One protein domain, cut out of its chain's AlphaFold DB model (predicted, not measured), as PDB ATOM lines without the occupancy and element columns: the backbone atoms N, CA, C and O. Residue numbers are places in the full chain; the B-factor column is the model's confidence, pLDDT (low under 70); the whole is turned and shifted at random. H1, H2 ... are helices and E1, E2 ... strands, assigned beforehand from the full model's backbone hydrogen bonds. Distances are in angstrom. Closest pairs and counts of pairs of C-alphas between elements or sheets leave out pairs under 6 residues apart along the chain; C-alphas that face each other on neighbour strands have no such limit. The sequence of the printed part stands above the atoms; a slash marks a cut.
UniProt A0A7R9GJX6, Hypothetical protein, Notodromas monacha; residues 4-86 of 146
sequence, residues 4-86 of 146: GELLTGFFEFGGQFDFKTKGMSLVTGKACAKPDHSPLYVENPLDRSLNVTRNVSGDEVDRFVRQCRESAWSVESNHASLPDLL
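Overview. This is residues 4 to 86 of the 146 residues of the protein "Hypothetical protein" of Notodromas monacha (UniProt A0A7R9GJX6). Picture two helices, H1 and the long H2, packed together at a steep tilt, with a small head at one end of the pair made of the hairpin E1 and E2 and the long loop of residues 34 to 57. The short H3 lies at the other end of the pair, off to the side of the last residues of H2 and near Gly 4, where H1 begins. Here 83 residues are printed, with three named helices and two named strands in the order H1 E1 E2 H2 H3; the sheet E1 - E2 is antiparallel and the class is mostly helix. The whole is elongated, spanning 43 by 26 by 19 A, and only just loose, close to compact, with a radius of gyration of the C-alphas of 14.6 A.

Arrangement. Start at H1, residues 4 to 16, and look for H2, residues 58 to 77: they touch, closest at the C-alphas of Phe 11 and Cys 68, 4.6 A apart. They run opposite ways at a steep tilt of 43 degrees. Next find the hairpin of E1, residues 22 to 25, and E2, residues 30 to 33, antiparallel with 131 degrees between their directions; N 23 and O 32 are 2.8 A apart and N 32 and O 23 are 2.9 A apart, both within hydrogen-bond range. E2 is apart from H1, and E1 is apart from H2. H3, residues 82 to 85, is close to H1 but not clearly touching, the closest C-alphas, of Gly 4 and Leu 82, being 6.3 A apart. H2 and H3 are only just apart, closest 8.3 A. In H1 and H2 every O i to N i+4 pair is within hydrogen-bond range; H3 is too short for such a pair.

Along the chain. Find C-alpha 4 at (173.933, 197.700, 191.371); from there H1 runs 18.3 A to residue 16. E1, 9.6 A, and E2, 10.0 A, follow. H2 begins at C-alpha 58, (174.519, 217.394, 170.728), and runs 28.9 A to residue 77. H3, 5.5 A, ends at C-alpha 85, (169.778, 206.600, 195.971).

Size, cuts and confidence. The C-alphas farthest apart are those of Ser 49 and His 79, 43.2 A. The printed part has no cut. The link from E2 to H2, 24 residues, is long; the others are tight. Look at the B-factor column for residues 78 to 86: they are under 70, and the mean pLDDT of the printed part is 88.7.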
ATOM      1  N   GLY A   4     172.953 196.655 191.069       84.56
ATOM      2  CA  GLY A   4     173.933 197.700 191.371       84.56
ATOM      3  C   GLY A   4     175.132 197.634 190.448       84.56
ATOM      4  O   GLY A   4     175.462 198.629 189.823       84.56
ATOM      5  N   GLU A   5     175.705 196.446 190.271       86.94
ATOM      6  CA  GLU A   5     176.824 196.223 189.350       86.94
ATOM      7  C   GLU A   5     176.460 196.594 187.906       86.94
ATOM      8  O   GLU A   5     177.255 197.218 187.204       86.94
ATOM      9  N   LEU A   6     175.243 196.252 187.460       91.50
ATOM     10  CA  LEU A   6     174.768 196.608 186.122       91.50
ATOM     11  C   LEU A   6     174.594 198.122 185.962       91.50
ATOM     12  O   LEU A   6     174.947 198.675 184.923       91.50
ATOM     13  N   LEU A   7     174.045 198.789 186.979       90.25
ATOM     14  CA  LEU A   7     173.820 200.229 186.948       90.25
ATOM     15  C   LEU A   7     175.143 201.007 186.985       90.25
ATOM     16  O   LEU A   7     175.307 201.960 186.225       90.25
ATOM     17  N   THR A   8     176.105 200.566 187.799       89.88
ATOM     18  CA  THR A   8     177.469 201.109 187.801       89.88
ATOM     19  C   THR A   8     178.106 200.951 186.425       89.88
ATOM     20  O   THR A   8     178.527 201.941 185.830       89.88
ATOM     21  N   GLY A   9     178.071 199.738 185.859       92.12
ATOM     22  CA  GLY A   9     178.602 199.480 184.520       92.12
ATOM     23  C   GLY A   9     177.913 200.307 183.429       92.12
ATOM     24  O   GLY A   9     178.562 200.749 182.483       92.12
ATOM     25  N   PHE A  10     176.612 200.581 183.569       94.06
ATOM     26  CA  PHE A  10     175.882 201.464 182.662       94.06
ATOM     27  C   PHE A  10     176.402 202.907 182.718       94.06
ATOM     28  O   PHE A  10     176.645 203.503 181.667       94.06
ATOM     29  N   PHE A  11     176.601 203.470 183.913       93.81
ATOM     30  CA  PHE A  11     177.117 204.834 184.056       93.81
ATOM     31  C   PHE A  11     178.573 204.962 183.609       93.81
ATOM     32  O   PHE A  11     178.920 205.932 182.932       93.81
ATOM     33  N   GLU A  12     179.415 203.980 183.921       94.06
ATOM     34  CA  GLU A  12     180.800 203.934 183.445       94.06
ATOM     35  C   GLU A  12     180.857 203.892 181.919       94.06
ATOM     36  O   GLU A  12     181.519 204.726 181.293       94.06
ATOM     37  N   PHE A  13     180.098 202.978 181.308       95.62
ATOM     38  CA  PHE A  13     180.009 202.867 179.859       95.62
ATOM     39  C   PHE A  13     179.478 204.163 179.236       95.62
ATOM     40  O   PHE A  13     180.116 204.725 178.348       95.62
ATOM     41  N   GLY A  14     178.354 204.689 179.730       95.19
ATOM     42  CA  GLY A  14     177.743 205.920 179.227       95.19
ATOM     43  C   GLY A  14     178.625 207.163 179.391       95.19
ATOM     44  O   GLY A  14     178.543 208.081 178.581       95.19
ATOM     45  N   GLY A  15     179.502 207.202 180.397       94.62
ATOM     46  CA  GLY A  15     180.435 208.307 180.626       94.62
ATOM     47  C   GLY A  15     181.719 208.249 179.785       94.62
ATOM     48  O   GLY A  15     182.350 209.292 179.563       94.62
ATOM     49  N   GLN A  16     182.120 207.057 179.338       95.56
ATOM     50  CA  GLN A  16     183.380 206.813 178.619       95.56
ATOM     51  C   GLN A  16     183.194 206.513 177.126       95.56
ATOM     52  O   GLN A  16     184.155 206.613 176.361       95.56
ATOM     53  N   PHE A  17     181.988 206.145 176.694       96.50
ATOM     54  CA  PHE A  17     181.720 205.793 175.305       96.50
ATOM     55  C   PHE A  17     181.956 206.977 174.354       96.50
ATOM     56  O   PHE A  17     181.529 208.106 174.600       96.50
ATOM     57  N   ASP A  18     182.625 206.710 173.229       95.12
ATOM     58  CA  ASP A  18     182.871 207.717 172.196       95.12
ATOM     59  C   ASP A  18     181.660 207.858 171.267       95.12
ATOM     60  O   ASP A  18     181.594 207.267 170.186       95.12
ATOM     61  N   PHE A  19     180.709 208.693 171.684       95.19
ATOM     62  CA  PHE A  19     179.532 209.024 170.888       95.19
ATOM     63  C   PHE A  19     179.857 209.788 169.606       95.19
ATOM     64  O   PHE A  19     179.005 209.846 168.727       95.19
ATOM     65  N   LYS A  20     181.052 210.374 169.447       93.31
ATOM     66  CA  LYS A  20     181.377 211.177 168.258       93.31
ATOM     67  C   LYS A  20     181.677 210.293 167.059       93.31
ATOM     68  O   LYS A  20     181.181 210.579 165.973       93.31
ATOM     69  N   THR A  21     182.456 209.230 167.257       94.06
ATOM     70  CA  THR A  21     182.914 208.360 166.161       94.06
ATOM     71  C   THR A  21     182.187 207.020 166.093       94.06
ATOM     72  O   THR A  21     182.134 206.412 165.020       94.06
ATOM     73  N   LYS A  22     181.593 206.565 167.208       95.75
ATOM     74  CA  LYS A  22     180.953 205.250 167.311       95.75
ATOM     75  C   LYS A  22     179.451 205.343 167.552       95.75
ATOM     76  O   LYS A  22     178.944 206.245 168.216       95.75
ATOM     77  N   GLY A  23     178.747 204.372 166.992       95.12
ATOM     78  CA  GLY A  23     177.342 204.095 167.237       95.12
ATOM     79  C   GLY A  23     177.158 202.756 167.944       95.12
ATOM     80  O   GLY A  23     178.107 201.984 168.091       95.12
ATOM     81  N   MET A  24     175.938 202.476 168.384       95.81
ATOM     82  CA  MET A  24     175.571 201.219 169.032       95.81
ATOM     83  C   MET A  24     174.734 200.362 168.084       95.81
ATOM     84  O   MET A  24     173.655 200.776 167.659       95.81
ATOM     85  N   SER A  25     175.222 199.160 167.774       95.06
ATOM     86  CA  SER A  25     174.500 198.175 166.970       95.06
ATOM     87  C   SER A  25     173.770 197.191 167.877       95.06
ATOM     88  O   SER A  25     174.399 196.387 168.569       95.06
ATOM     89  N   LEU A  26     172.437 197.222 167.848       93.75
ATOM     90  CA  LEU A  26     171.609 196.287 168.617       93.75
ATOM     91  C   LEU A  26     171.611 194.875 168.019       93.75
ATOM     92  O   LEU A  26     171.370 193.907 168.734       93.75
ATOM     93  N   VAL A  27     171.922 194.740 166.727       91.81
ATOM     94  CA  VAL A  27     171.964 193.437 166.052       91.81
ATOM     95  C   VAL A  27     173.247 192.675 166.377       91.81
ATOM     96  O   VAL A  27     173.220 191.463 166.564       91.81
ATOM     97  N   THR A  28     174.382 193.376 166.442       92.31
ATOM     98  CA  THR A  28     175.682 192.753 166.739       92.31
ATOM     99  C   THR A  28     176.059 192.819 168.217       92.31
ATOM    100  O   THR A  28     176.981 192.119 168.636       92.31
ATOM    101  N   GLY A  29     175.380 193.667 168.998       93.50
ATOM    102  CA  GLY A  29     175.707 193.933 170.401       93.50
ATOM    103  C   GLY A  29     177.052 194.641 170.584       93.50
ATOM    104  O   GLY A  29     177.667 194.529 171.642       93.50
ATOM    105  N   LYS A  30     177.559 195.315 169.545       94.06
ATOM    106  CA  LYS A  30     178.883 195.951 169.530       94.06
ATOM    107  C   LYS A  30     178.799 197.402 169.078       94.06
ATOM    108  O   LYS A  30     177.827 197.839 168.461       94.06
ATOM    109  N   ALA A  31     179.862 198.146 169.367       95.06
ATOM    110  CA  ALA A  31     180.045 199.463 168.785       95.06
ATOM    111  C   ALA A  31     180.304 199.337 167.274       95.06
ATOM    112  O   ALA A  31     181.120 198.516 166.849       95.06
ATOM    113  N   CYS A  32     179.636 200.161 166.476       93.44
ATOM    114  CA  CYS A  32     179.816 200.244 165.030       93.44
ATOM    115  C   CYS A  32     180.372 201.617 164.636       93.44
ATOM    116  O   CYS A  32     180.250 202.588 165.385       93.44
ATOM    117  N   ALA A  33     180.990 201.710 163.459       93.62
ATOM    118  CA  ALA A  33     181.319 203.010 162.884       93.62
ATOM    119  C   ALA A  33     180.023 203.757 162.548       93.62
ATOM    120  O   ALA A  33     179.045 203.140 162.116       93.62
ATOM    121  N   LYS A  34     180.001 205.072 162.764       92.31
ATOM    122  CA  LYS A  34     178.808 205.868 162.469       92.31
ATOM    123  C   LYS A  34     178.670 206.080 160.961       92.31
ATOM    124  O   LYS A  34     179.626 206.537 160.335       92.31
ATOM    125  N   PRO A  35     177.495 205.790 160.379       89.62
ATOM    126  CA  PRO A  35     177.221 206.110 158.984       89.62
ATOM    127  C   PRO A  35     176.882 207.595 158.782       89.62
ATOM    128  O   PRO A  35     176.950 208.082 157.658       89.62
ATOM    129  N   ASP A  36     176.510 208.314 159.848       88.50
ATOM    130  CA  ASP A  36     176.097 209.715 159.812       88.50
ATOM    131  C   ASP A  36     176.789 210.577 160.886       88.50
ATOM    132  O   ASP A  36     177.342 210.091 161.875       88.50
ATOM    133  N   HIS A  37     176.736 211.898 160.700       91.56
ATOM    134  CA  HIS A  37     177.255 212.883 161.658       91.56
ATOM    135  C   HIS A  37     176.249 213.214 162.775       91.56
ATOM    136  O   HIS A  37     176.304 214.297 163.358       91.56
ATOM    137  N   SER A  38     175.298 212.315 163.061       94.38
ATOM    138  CA  SER A  38     174.354 212.495 164.169       94.38
ATOM    139  C   SER A  38     175.108 212.609 165.501       94.38
ATOM    140  O   SER A  38     176.202 212.068 165.612       94.38
ATOM    141  N   PRO A  39     174.588 213.275 166.541       95.69
ATOM    142  CA  PRO A  39     175.253 213.301 167.847       95.69
ATOM    143  C   PRO A  39     175.305 211.923 168.520       95.69
ATOM    144  O   PRO A  39     176.340 211.520 169.044       95.69
ATOM    145  N   LEU A  40     174.215 211.161 168.419       96.38
ATOM    146  CA  LEU A  40     174.059 209.807 168.948       96.38
ATOM    147  C   LEU A  40     173.515 208.903 167.844       96.38
ATOM    148  O   LEU A  40     172.547 209.269 167.171       96.38
ATOM    149  N   TYR A  41     174.116 207.724 167.682       97.06
ATOM    150  CA  TYR A  41     173.670 206.728 166.714       97.06
ATOM    151  C   TYR A  41     173.376 205.402 167.404       97.06
ATOM    152  O   TYR A  41     174.281 204.761 167.944       97.06
ATOM    153  N   VAL A  42     172.114 204.988 167.351       96.62
ATOM    154  CA  VAL A  42     171.669 203.655 167.754       96.62
ATOM    155  C   VAL A  42     170.944 203.032 166.568       96.62
ATOM    156  O   VAL A  42     169.962 203.579 166.062       96.62
ATOM    157  N   GLU A  43     171.460 201.899 166.110       96.12
ATOM    158  CA  GLU A  43     170.936 201.176 164.957       96.12
ATOM    159  C   GLU A  43     169.550 200.604 165.269       96.12
ATOM    160  O   GLU A  43     169.354 199.931 166.286       96.12
ATOM    161  N   ASN A  44     168.587 200.839 164.379       94.75
ATOM    162  CA  ASN A  44     167.290 200.189 164.475       94.75
ATOM    163  C   ASN A  44     167.439 198.688 164.132       94.75
ATOM    164  O   ASN A  44     167.934 198.351 163.054       94.75
ATOM    165  N   PRO A  45     166.993 197.767 165.007       94.19
ATOM    166  CA  PRO A  45     167.172 196.330 164.802       94.19
ATOM    167  C   PRO A  45     166.406 195.775 163.590       94.19
ATOM    168  O   PRO A  45     166.768 194.712 163.088       94.19
ATOM    169  N   LEU A  46     165.365 196.472 163.118       95.44
ATOM    170  CA  LEU A  46     164.566 196.077 161.952       95.44
ATOM    171  C   LEU A  46     165.086 196.687 160.646       95.44
ATOM    172  O   LEU A  46     164.973 196.063 159.594       95.44
ATOM    173  N   ASP A  47     165.659 197.888 160.714       93.62
ATOM    174  CA  ASP A  47     166.197 198.600 159.557       93.62
ATOM    175  C   ASP A  47     167.488 199.332 159.924       93.62
ATOM    176  O   ASP A  47     167.486 200.430 160.476       93.62
ATOM    177  N   ARG A  48     168.613 198.728 159.549       89.69
ATOM    178  CA  ARG A  48     169.963 199.206 159.867       89.69
ATOM    179  C   ARG A  48     170.304 200.562 159.248       89.69
ATOM    180  O   ARG A  48     171.256 201.215 159.668       89.69
ATOM    181  N   SER A  49     169.542 201.002 158.247       90.31
ATOM    182  CA  SER A  49     169.715 202.329 157.654       90.31
ATOM    183  C   SER A  49     169.160 203.452 158.542       90.31
ATOM    184  O   SER A  49     169.496 204.621 158.340       90.31
ATOM    185  N   LEU A  50     168.348 203.112 159.551       93.69
ATOM    186  CA  LEU A  50     167.661 204.066 160.413       93.69
ATOM    187  C   LEU A  50     168.309 204.172 161.795       93.69
ATOM    188  O   LEU A  50     168.553 203.186 162.489       93.69
ATOM    189  N   ASN A  51     168.512 205.418 162.218       94.94
ATOM    190  CA  ASN A  51     168.977 205.774 163.551       94.94
ATOM    191  C   ASN A  51     167.780 206.091 164.462       94.94
ATOM    192  O   ASN A  51     167.044 207.047 164.196       94.94
ATOM    193  N   VAL A  52     167.604 205.340 165.552       96.25
ATOM    194  CA  VAL A  52     166.484 205.565 166.489       96.25
ATOM    195  C   VAL A  52     166.659 206.823 167.346       96.25
ATOM    196  O   VAL A  52     165.684 207.334 167.888       96.25
ATOM    197  N   THR A  53     167.871 207.378 167.435       96.56
ATOM    198  CA  THR A  53     168.194 208.563 168.250       96.56
ATOM    199  C   THR A  53     168.320 209.848 167.435       96.56
ATOM    200  O   THR A  53     168.929 210.812 167.890       96.56
ATOM    201  N   ARG A  54     167.721 209.915 166.240       95.12
ATOM    202  CA  ARG A  54     167.788 211.111 165.374       95.12
ATOM    203  C   ARG A  54     167.249 212.399 166.000       95.12
ATOM    204  O   ARG A  54     167.613 213.480 165.553       95.12
ATOM    205  N   ASN A  55     166.377 212.278 166.995       95.56
ATOM    206  CA  ASN A  55     165.780 213.416 167.692       95.56
ATOM    207  C   ASN A  55     166.672 213.969 168.812       95.56
ATOM    208  O   ASN A  55     166.279 214.932 169.459       95.56
ATOM    209  N   VAL A  56     167.832 213.354 169.057       95.94
ATOM    210  CA  VAL A  56     168.752 213.754 170.121       95.94
ATOM    211  C   VAL A  56     169.761 214.759 169.574       95.94
ATOM    212  O   VAL A  56     170.466 214.503 168.594       95.94
ATOM    213  N   SER A  57     169.834 215.908 170.230       96.25
ATOM    214  CA  SER A  57     170.781 216.982 169.949       96.25
ATOM    215  C   SER A  57     172.145 216.747 170.608       96.25
ATOM    216  O   SER A  57     172.285 215.944 171.530       96.25
ATOM    217  N   GLY A  58     173.173 217.465 170.143       96.00
ATOM    218  CA  GLY A  58     174.519 217.394 170.728       96.00
ATOM    219  C   GLY A  58     174.546 217.768 172.208       96.00
ATOM    220  O   GLY A  58     175.117 217.034 173.012       96.00
ATOM    221  N   ASP A  59     173.842 218.837 172.573       96.62
ATOM    222  CA  ASP A  59     173.774 219.319 173.954       96.62
ATOM    223  C   ASP A  59     173.150 218.281 174.903       96.62
ATOM    224  O   ASP A  59     173.572 218.140 176.054       96.62
ATOM    225  N   GLU A  60     172.159 217.521 174.424       95.94
ATOM    226  CA  GLU A  60     171.531 216.441 175.192       95.94
ATOM    227  C   GLU A  60     172.487 215.268 175.416       95.94
ATOM    228  O   GLU A  60     172.531 214.732 176.526       95.94
ATOM    229  N   VAL A  61     173.289 214.903 174.410       96.81
ATOM    230  CA  VAL A  61     174.330 213.872 174.558       96.81
ATOM    231  C   VAL A  61     175.389 214.323 175.559       96.81
ATOM    232  O   VAL A  61     175.731 213.569 176.468       96.81
ATOM    233  N   ASP A  62     175.867 215.562 175.463       96.00
ATOM    234  CA  ASP A  62     176.877 216.090 176.384       96.00
ATOM    235  C   ASP A  62     176.356 216.144 177.829       96.00
ATOM    236  O   ASP A  62     177.071 215.795 178.776       96.00
ATOM    237  N   ARG A  63     175.089 216.535 178.018       95.88
ATOM    238  CA  ARG A  63     174.426 216.489 179.327       95.88
ATOM    239  C   ARG A  63     174.306 215.055 179.843       95.88
ATOM    240  O   ARG A  63     174.581 214.829 181.020       95.88
ATOM    241  N   PHE A  64     173.928 214.107 178.988       95.69
ATOM    242  CA  PHE A  64     173.834 212.692 179.343       95.69
ATOM    243  C   PHE A  64     175.187 212.128 179.802       95.69
ATOM    244  O   PHE A  64     175.266 211.527 180.873       95.69
ATOM    245  N   VAL A  65     176.261 212.380 179.048       96.00
ATOM    246  CA  VAL A  65     177.623 211.930 179.389       96.00
ATOM    247  C   VAL A  65     178.067 212.509 180.729       96.00
ATOM    248  O   VAL A  65     178.607 211.784 181.569       96.00
ATOM    249  N   ARG A  66     177.818 213.804 180.958       94.44
ATOM    250  CA  ARG A  66     178.133 214.462 182.232       94.44
ATOM    251  C   ARG A  66     177.390 213.801 183.393       94.44
ATOM    252  O   ARG A  66     178.026 213.432 184.375       94.44
ATOM    253  N   GLN A  67     176.086 213.575 183.237       92.31
ATOM    254  CA  GLN A  67     175.268 212.944 184.270       92.31
ATOM    255  C   GLN A  67     175.734 211.518 184.573       92.31
ATOM    256  O   GLN A  67     175.783 211.132 185.738       92.31
ATOM    257  N   CYS A  68     176.122 210.742 183.558       94.12
ATOM    258  CA  CYS A  68     176.661 209.397 183.760       94.12
ATOM    259  C   CYS A  68     177.952 209.423 184.587       94.12
ATOM    260  O   CYS A  68     178.081 208.653 185.531       94.12
ATOM    261  N   ARG A  69     178.876 210.350 184.304       93.12
ATOM    262  CA  ARG A  69     180.125 210.490 185.075       93.12
ATOM    263  C   ARG A  69     179.878 210.887 186.526       93.12
ATOM    264  O   ARG A  69     180.459 210.291 187.426       93.12
ATOM    265  N   GLU A  70     179.003 211.863 186.750       91.25
ATOM    266  CA  GLU A  70     178.611 212.291 188.099       91.25
ATOM    267  C   GLU A  70     177.950 211.146 188.876       91.25
ATOM    268  O   GLU A  70     178.230 210.944 190.058       91.25
ATOM    269  N   SER A  71     177.118 210.356 188.198       89.00
ATOM    270  CA  SER A  71     176.413 209.225 188.804       89.00
ATOM    271  C   SER A  71     177.357 208.071 189.124       89.00
ATOM    272  O   SER A  71     177.270 207.524 190.217       89.00
ATOM    273  N   ALA A  72     178.298 207.744 188.232       89.06
ATOM    274  CA  ALA A  72     179.338 206.749 188.494       89.06
ATOM    275  C   ALA A  72     180.177 207.136 189.722       89.06
ATOM    276  O   ALA A  72     180.327 206.336 190.643       89.06
ATOM    277  N   TRP A  73     180.631 208.394 189.796       87.44
ATOM    278  CA  TRP A  73     181.384 208.880 190.956       87.44
ATOM    279  C   TRP A  73     180.553 208.841 192.245       87.44
ATOM    280  O   TRP A  73     181.053 208.489 193.315       87.44
ATOM    281  N   SER A  74     179.266 209.166 192.157       83.12
ATOM    282  CA  SER A  74     178.370 209.140 193.313       83.12
ATOM    283  C   SER A  74     178.114 207.719 193.822       83.12
ATOM    284  O   SER A  74     178.042 207.516 195.029       83.12
ATOM    285  N   VAL A  75     178.003 206.733 192.926       81.88
ATOM    286  CA  VAL A  75     177.852 205.315 193.291       81.88
ATOM    287  C   VAL A  75     179.134 204.754 193.915       81.88
ATOM    288  O   VAL A  75     179.054 203.933 194.819       81.88
ATOM    289  N   GLU A  76     180.309 205.206 193.478       77.62
ATOM    290  CA  GLU A  76     181.582 204.742 194.043       77.62
ATOM    291  C   GLU A  76     181.906 205.390 195.400       77.62
ATOM    292  O   GLU A  76     182.441 204.743 196.298       77.62
ATOM    293  N   SER A  77     181.547 206.663 195.578       74.62
ATOM    294  CA  SER A  77     181.781 207.400 196.828       74.62
ATOM    295  C   SER A  77     180.790 207.043 197.936       74.62
ATOM    296  O   SER A  77     181.175 206.944 199.103       74.62
ATOM    297  N   ASN A  78     179.527 206.797 197.590       63.44
ATOM    298  CA  ASN A  78     178.567 206.216 198.512       63.44
ATOM    299  C   ASN A  78     178.691 204.693 198.441       63.44
ATOM    300  O   ASN A  78     178.017 204.056 197.641       63.44
ATOM    301  N   HIS A  79     179.421 204.084 199.379       55.50
ATOM    302  CA  HIS A  79     179.310 202.653 199.735       55.50
ATOM    303  C   HIS A  79     177.871 202.220 200.150       55.50
ATOM    304  O   HIS A  79     177.675 201.173 200.769       55.50
ATOM    305  N   ALA A  80     176.854 203.037 199.864       50.25
ATOM    306  CA  ALA A  80     175.462 202.844 200.199       50.25
ATOM    307  C   ALA A  80     174.779 201.987 199.131       50.25
ATOM    308  O   ALA A  80     174.833 202.250 197.929       50.25
ATOM    309  N   SER A  81     174.099 200.948 199.600       52.41
ATOM    310  CA  SER A  81     173.213 200.119 198.798       52.41
ATOM    311  C   SER A  81     172.226 200.983 198.002       52.41
ATOM    312  O   SER A  81     171.576 201.849 198.581       52.41
ATOM    313  N   LEU A  82     172.061 200.674 196.709       52.91
ATOM    314  CA  LEU A  82     171.074 201.235 195.767       52.91
ATOM    315  C   LEU A  82     169.750 201.794 196.344       52.91
ATOM    316  O   LEU A  82     169.308 202.823 195.832       52.91
ATOM    317  N   PRO A  83     169.082 201.183 197.349       55.50
ATOM    318  CA  PRO A  83     167.903 201.778 197.985       55.50
ATOM    319  C   PRO A  83     168.087 203.210 198.520       55.50
ATOM    320  O   PRO A  83     167.120 203.967 198.502       55.50
ATOM    321  N   ASP A  84     169.293 203.622 198.921       50.44
ATOM    322  CA  ASP A  84     169.547 204.970 199.464       50.44
ATOM    323  C   ASP A  84     169.643 206.062 198.383       50.44
ATOM    324  O   ASP A  84     169.534 207.250 198.675       50.44
ATOM    325  N   LEU A  85     169.793 205.675 197.111       53.28
ATOM    326  CA  LEU A  85     169.778 206.600 195.971       53.28
ATOM    327  C   LEU A  85     168.354 206.925 195.486       53.28
ATOM    328  O   LEU A  85     168.187 207.812 194.649       53.28
ATOM    329  N   LEU A  86     167.342 206.201 195.983       51.25
ATOM    330  CA  LEU A  86     165.944 206.311 195.552       51.25
ATOM    331  C   LEU A  86     165.037 207.057 196.549       51.25
ATOM    332  O   LEU A  86     163.848 207.223 196.272       51.25
TER     333      LEU A  86